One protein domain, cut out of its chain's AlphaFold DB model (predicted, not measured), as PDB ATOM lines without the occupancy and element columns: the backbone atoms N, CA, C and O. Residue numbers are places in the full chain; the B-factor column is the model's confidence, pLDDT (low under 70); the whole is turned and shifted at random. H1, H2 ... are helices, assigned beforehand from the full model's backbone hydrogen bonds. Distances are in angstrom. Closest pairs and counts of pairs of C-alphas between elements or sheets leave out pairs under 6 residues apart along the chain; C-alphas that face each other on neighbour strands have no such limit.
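Overview. This is residues 4 to 53 of the 55 residues of the protein "DUF1674 domain-containing protein" of Methylobacterium sp. WL9 (UniProt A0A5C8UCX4). Picture one long helix, H1, as an arm that makes most of the length, with a loop at its far end that folds back to a single short turn of helix, H2, and a small tail that pairs with itself. The frame is open: H1 and H2 are apart, and residues 4 to 22 of H1 stick out with nothing packed on them. The printed part has 50 residues with two named helices, H1 then H2, and no named strand; the class is all helix. It is only just extended, close to loose, with a radius of gyration of the C-alphas of 14.8 A, and its outline is flat, with spans of 45 by 26 by 12 A.

Arrangement. Start at Ala 4, where H1, residues 4 to 27, begins; its residues 4 to 22 stand free. After Ala 27 a long link of 12 residues leads to H2, residues 40 to 43, and within it residues 28 to 36 stand free. H1 and H2 are apart, with no C-alpha of the one within 8 A of the other. Beyond H2, look for a short antiparallel pairing of residues 47 to 48 with residues 51 to 52. In H1 every O i to N i+4 pair is within hydrogen-bond range; H2 is too short for such a pair, and its 1 O i to N i+3 pair is within range.

Along the chain. Find C-alpha 4 at (99.478, 22.436, 12.945); from there H1 runs 34.7 A to C-alpha 27 at (74.439, 3.224, -1.590). H2 runs from Pro 40 to Tyr 43, whose C-alpha is at (78.714, 1.922, 13.534).

Size, cuts and confidence. The two C-alphas farthest apart, those of Ala 4 and Ser 33, are 47.0 A from each other. The printed part has no cut. The mean pLDDT of the printed part is 72.6, and residues 26 to 27 and 30 to 53 are under 70.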
ATOM      1  N   ALA A   4      99.971  23.654  12.306       88.25
ATOM      2  CA  ALA A   4      99.478  22.436  12.945       88.25
ATOM      3  C   ALA A   4      97.947  22.304  12.865       88.25
ATOM      4  O   ALA A   4      97.451  21.226  12.553       88.25
ATOM      5  N   ALA A   5      97.207  23.398  13.079       87.94
ATOM      6  CA  ALA A   5      95.749  23.394  12.985       87.94
ATOM      7  C   ALA A   5      95.262  23.127  11.550       87.94
ATOM      8  O   ALA A   5      94.295  22.399  11.357       87.94
ATOM      9  N   GLN A   6      95.958  23.657  10.541       88.88
ATOM     10  CA  GLN A   6      95.627  23.394   9.135       88.88
ATOM     11  C   GLN A   6      95.832  21.922   8.762       88.88
ATOM     12  O   GLN A   6      94.967  21.339   8.115       88.88
ATOM     13  N   ARG A   7      96.927  21.300   9.222       89.75
ATOM     14  CA  ARG A   7      97.166  19.861   9.018       89.75
ATOM     15  C   ARG A   7      96.107  18.998   9.701       89.75
ATOM     16  O   ARG A   7      95.561  18.107   9.067       89.75
ATOM     17  N   ALA A   8      95.755  19.315  10.946       90.19
ATOM     18  CA  ALA A   8      94.711  18.591  11.669       90.19
ATOM     19  C   ALA A   8      93.345  18.662  10.959       90.19
ATOM     20  O   ALA A   8      92.641  17.657  10.872       90.19
ATOM     21  N   LEU A   9      92.984  19.830  10.416       91.81
ATOM     22  CA  LEU A   9      91.755  19.995   9.635       91.81
ATOM     23  C   LEU A   9      91.805  19.232   8.306       91.81
ATOM     24  O   LEU A   9      90.805  18.627   7.929       91.81
ATOM     25  N   ALA A  10      92.955  19.224   7.625       92.69
ATOM     26  CA  ALA A  10      93.142  18.466   6.391       92.69
ATOM     27  C   ALA A  10      92.984  16.956   6.629       92.69
ATOM     28  O   ALA A  10      92.183  16.316   5.957       92.69
ATOM     29  N   GLU A  11      93.638  16.404   7.652       89.19
ATOM     30  CA  GLU A  11      93.494  14.985   7.993       89.19
ATOM     31  C   GLU A  11      92.060  14.626   8.416       89.19
ATOM     32  O   GLU A  11      91.556  13.547   8.110       89.19
ATOM     33  N   ALA A  12      91.378  15.511   9.151       89.44
ATOM     34  CA  ALA A  12      89.978  15.303   9.516       89.44
ATOM     35  C   ALA A  12      89.067  15.287   8.277       89.44
ATOM     36  O   ALA A  12      88.166  14.449   8.190       89.44
ATOM     37  N   ALA A  13      89.325  16.171   7.309       91.62
ATOM     38  CA  ALA A  13      88.610  16.207   6.041       91.62
ATOM     39  C   ALA A  13      88.866  14.942   5.205       91.62
ATOM     40  O   ALA A  13      87.914  14.371   4.678       91.62
ATOM     41  N   GLU A  14      90.106  14.449   5.149       91.19
ATOM     42  CA  GLU A  14      90.446  13.194   4.464       91.19
ATOM     43  C   GLU A  14      89.736  11.988   5.088       91.19
ATOM     44  O   GLU A  14      89.125  11.188   4.376       91.19
ATOM     45  N   ARG A  15      89.735  11.878   6.426       87.31
ATOM     46  CA  ARG A  15      88.999  10.810   7.130       87.31
ATOM     47  C   ARG A  15      87.502  10.872   6.829       87.31
ATOM     48  O   ARG A  15      86.882   9.835   6.606       87.31
ATOM     49  N   ARG A  16      86.923  12.076   6.796       85.69
ATOM     50  CA  ARG A  16      85.505  12.275   6.471       85.69
ATOM     51  C   ARG A  16      85.195  11.873   5.028       85.69
ATOM     52  O   ARG A  16      84.251  11.122   4.812       85.69
ATOM     53  N   ALA A  17      86.021  12.295   4.074       87.31
ATOM     54  CA  ALA A  17      85.860  11.955   2.664       87.31
ATOM     55  C   ALA A  17      85.923  10.438   2.420       87.31
ATOM     56  O   ALA A  17      85.122   9.912   1.652       87.31
ATOM     57  N   ALA A  18      86.816   9.718   3.107       84.38
ATOM     58  CA  ALA A  18      86.904   8.261   3.003       84.38
ATOM     59  C   ALA A  18      85.639   7.548   3.520       84.38
ATOM     60  O   ALA A  18      85.177   6.578   2.916       84.38
ATOM     61  N   ILE A  19      85.054   8.038   4.621       79.06
ATOM     62  CA  ILE A  19      83.793   7.513   5.168       79.06
ATOM     63  C   ILE A  19      82.642   7.772   4.193       79.06
ATOM     64  O   ILE A  19      81.881   6.852   3.889       79.06
ATOM     65  N   ASP A  20      82.541   8.998   3.677       81.06
ATOM     66  CA  ASP A  20      81.472   9.398   2.762       81.06
ATOM     67  C   ASP A  20      81.569   8.634   1.425       81.06
ATOM     68  O   ASP A  20      80.556   8.161   0.910       81.06
ATOM     69  N   ALA A  21      82.782   8.420   0.898       82.56
ATOM     70  CA  ALA A  21      83.013   7.615  -0.305       82.56
ATOM     71  C   ALA A  21      82.575   6.157  -0.111       82.56
ATOM     72  O   ALA A  21      81.831   5.619  -0.930       82.56
ATOM     73  N   ARG A  22      82.949   5.537   1.016       78.75
ATOM     74  CA  ARG A  22      82.512   4.176   1.355       78.75
ATOM     75  C   ARG A  22      80.992   4.093   1.515       78.75
ATOM     76  O   ARG A  22      80.380   3.115   1.096       78.75
ATOM     77  N   ALA A  23      80.362   5.109   2.105       76.12
ATOM     78  CA  ALA A  23      78.907   5.171   2.206       76.12
ATOM     79  C   ALA A  23      78.245   5.261   0.820       76.12
ATOM     80  O   ALA A  23      77.268   4.552   0.567       76.12
ATOM     81  N   ALA A  24      78.803   6.069  -0.087       78.81
ATOM     82  CA  ALA A  24      78.310   6.233  -1.452       78.81
ATOM     83  C   ALA A  24      78.466   4.960  -2.301       78.81
ATOM     84  O   ALA A  24      77.522   4.571  -2.985       78.81
ATOM     85  N   GLU A  25      79.610   4.271  -2.220       78.19
ATOM     86  CA  GLU A  25      79.831   2.985  -2.900       78.19
ATOM     87  C   GLU A  25      78.785   1.944  -2.506       78.19
ATOM     88  O   GLU A  25      78.293   1.190  -3.345       78.19
ATOM     89  N   ILE A  26      78.415   1.919  -1.227       69.25
ATOM     90  CA  ILE A  26      77.430   0.961  -0.749       69.25
ATOM     91  C   ILE A  26      76.007   1.393  -1.129       69.25
ATOM     92  O   ILE A  26      75.198   0.559  -1.526       69.25
ATOM     93  N   ALA A  27      75.709   2.695  -1.096       69.50
ATOM     94  CA  ALA A  27      74.439   3.224  -1.590       69.50
ATOM     95  C   ALA A  27      74.235   2.987  -3.099       69.50
ATOM     96  O   ALA A  27      73.095   2.905  -3.550       69.50
ATOM     97  N   ALA A  28      75.313   2.840  -3.881       74.31
ATOM     98  CA  ALA A  28      75.245   2.570  -5.319       74.31
ATOM     99  C   ALA A  28      74.650   1.192  -5.664       74.31
ATOM    100  O   ALA A  28      74.194   0.986  -6.789       74.31
ATOM    101  N   LYS A  29      74.632   0.249  -4.713       70.88
ATOM    102  CA  LYS A  29      73.972  -1.058  -4.843       70.88
ATOM    103  C   LYS A  29      72.913  -1.196  -3.748       70.88
ATOM    104  O   LYS A  29      73.138  -1.920  -2.779       70.88
ATOM    105  N   PRO A  30      71.783  -0.480  -3.868       65.88
ATOM    106  CA  PRO A  30      70.737  -0.539  -2.864       65.88
ATOM    107  C   PRO A  30      70.188  -1.965  -2.782       65.88
ATOM    108  O   PRO A  30      69.874  -2.592  -3.797       65.88
ATOM    109  N   GLU A  31      70.079  -2.479  -1.564       66.00
ATOM    110  CA  GLU A  31      69.466  -3.777  -1.318       66.00
ATOM    111  C   GLU A  31      67.988  -3.722  -1.729       66.00
ATOM    112  O   GLU A  31      67.216  -2.884  -1.254       66.00
ATOM    113  N   THR A  32      67.581  -4.601  -2.645       60.31
ATOM    114  CA  THR A  32      66.181  -4.684  -3.076       60.31
ATOM    115  C   THR A  32      65.394  -5.399  -1.978       60.31
ATOM    116  O   THR A  32      65.683  -6.554  -1.685       60.31
ATOM    117  N   SER A  33      64.430  -4.708  -1.358       62.34
ATOM    118  CA  SER A  33      63.700  -5.154  -0.150       62.34
ATOM    119  C   SER A  33      64.510  -5.171   1.158       62.34
ATOM    120  O   SER A  33      64.061  -5.759   2.141       62.34
ATOM    121  N   GLY A  34      65.667  -4.501   1.205       61.69
ATOM    122  CA  GLY A  34      66.402  -4.274   2.454       61.69
ATOM    123  C   GLY A  34      65.652  -3.345   3.414       61.69
ATOM    124  O   GLY A  34      64.778  -2.579   2.999       61.69
ATOM    125  N   ARG A  35      66.004  -3.358   4.708       58.34
ATOM    126  CA  ARG A  35      65.326  -2.542   5.745       58.34
ATOM    127  C   ARG A  35      65.394  -1.025   5.506       58.34
ATOM    128  O   ARG A  35      64.625  -0.289   6.124       58.34
ATOM    129  N   GLY A  36      66.261  -0.569   4.601       60.94
ATOM    130  CA  GLY A  36      66.514   0.845   4.334       60.94
ATOM    131  C   GLY A  36      67.233   1.533   5.502       60.94
ATOM    132  O   GLY A  36      67.030   1.202   6.667       60.94
ATOM    133  N   GLY A  37      68.083   2.514   5.194       61.22
ATOM    134  CA  GLY A  37      68.869   3.249   6.193       61.22
ATOM    135  C   GLY A  37      70.316   2.769   6.337       61.22
ATOM    136  O   GLY A  37      70.756   1.834   5.671       61.22
ATOM    137  N   LEU A  38      71.081   3.480   7.171       59.28
ATOM    138  CA  LEU A  38      72.471   3.145   7.477       59.28
ATOM    139  C   LEU A  38      72.512   1.824   8.250       59.28
ATOM    140  O   LEU A  38      71.859   1.684   9.278       59.28
ATOM    141  N   GLU A  39      73.265   0.858   7.736       58.19
ATOM    142  CA  GLU A  39      73.341  -0.480   8.314       58.19
ATOM    143  C   GLU A  39      74.003  -0.428   9.712       58.19
ATOM    144  O   GLU A  39      75.134   0.062   9.819       58.19
ATOM    145  N   PRO A  40      73.339  -0.927  10.769       57.69
ATOM    146  CA  PRO A  40      73.793  -0.801  12.162       57.69
ATOM    147  C   PRO A  40      75.187  -1.412  12.414       57.69
ATOM    148  O   PRO A  40      76.038  -0.836  13.100       57.69
ATOM    149  N   VAL A  41      75.496  -2.515  11.721       57.09
ATOM    150  CA  VAL A  41      76.806  -3.198  11.743       57.09
ATOM    151  C   VAL A  41      77.979  -2.247  11.435       57.09
ATOM    152  O   VAL A  41      79.110  -2.481  11.860       57.09
ATOM    153  N   ARG A  42      77.732  -1.132  10.734       55.62
ATOM    154  CA  ARG A  42      78.765  -0.168  10.313       55.62
ATOM    155  C   ARG A  42      79.222   0.786  11.408       55.62
ATOM    156  O   ARG A  42      80.310   1.342  11.278       55.62
ATOM    157  N   TYR A  43      78.425   0.973  12.455       56.25
ATOM    158  CA  TYR A  43      78.714   1.922  13.534       56.25
ATOM    159  C   TYR A  43      78.961   1.240  14.880       56.25
ATOM    160  O   TYR A  43      79.018   1.921  15.899       56.25
ATOM    161  N   THR A  44      79.116  -0.095  14.901       55.09
ATOM    162  CA  THR A  44      79.089  -0.920  16.133       55.09
ATOM    163  C   THR A  44      77.837  -0.693  16.984       55.09
ATOM    164  O   THR A  44      77.798  -1.056  18.155       55.09
ATOM    165  N   ASP A  45      76.818  -0.097  16.379       60.44
ATOM    166  CA  ASP A  45      75.563   0.255  17.002       60.44
ATOM    167  C   ASP A  45      74.526  -0.685  16.415       60.44
ATOM    168  O   ASP A  45      74.117  -0.530  15.271       60.44
ATOM    169  N   TRP A  46      74.172  -1.719  17.172       61.38
ATOM    170  CA  TRP A  46      73.180  -2.710  16.761       61.38
ATOM    171  C   TRP A  46      71.750  -2.193  16.957       61.38
ATOM    172  O   TRP A  46      70.792  -2.952  16.804       61.38
ATOM    173  N   GLU A  47      71.588  -0.912  17.298       60.50
ATOM    174  CA  GLU A  47      70.298  -0.314  17.571       60.50
ATOM    175  C   GLU A  47      69.728   0.407  16.349       60.50
ATOM    176  O   GLU A  47      70.312   1.321  15.767       60.50
ATOM    177  N   VAL A  48      68.496   0.049  15.995       61.06
ATOM    178  CA  VAL A  48      67.658   0.864  15.112       61.06
ATOM    179  C   VAL A  48      66.535   1.433  15.963       61.06
ATOM    180  O   VAL A  48      65.674   0.696  16.434       61.06
ATOM    181  N   LYS A  49      66.531   2.759  16.162       62.44
ATOM    182  CA  LYS A  49      65.552   3.464  17.018       62.44
ATOM    183  C   LYS A  49      65.520   2.939  18.470       62.44
ATOM    184  O   LYS A  49      64.448   2.861  19.063       62.44
ATOM    185  N   GLY A  50      66.679   2.580  19.028       64.94
ATOM    186  CA  GLY A  50      66.789   2.082  20.406       64.94
ATOM    187  C   GLY A  50      66.334   0.633  20.598       64.94
ATOM    188  O   GLY A  50      66.052   0.218  21.718       64.94
ATOM    189  N   ILE A  51      66.207  -0.133  19.511       63.78
ATOM    190  CA  ILE A  51      65.906  -1.565  19.552       63.78
ATOM    191  C   ILE A  51      67.100  -2.305  18.963       63.78
ATOM    192  O   ILE A  51      67.445  -2.068  17.804       63.78
ATOM    193  N   ALA A  52      67.697  -3.205  19.747       64.06
ATOM    194  CA  ALA A  52      68.726  -4.115  19.264       64.06
ATOM    195  C   ALA A  52      68.135  -5.029  18.179       64.06
ATOM    196  O   ALA A  52      67.134  -5.713  18.406       64.06
ATOM    197  N   VAL A  53      68.729  -5.007  16.989       60.72
ATOM    198  CA  VAL A  53      68.326  -5.827  15.843       60.72
ATOM    199  C   VAL A  53      69.351  -6.942  15.654       60.72
ATOM    200  O   VAL A  53      70.538  -6.655  15.551       60.72
TER     201      VAL A  53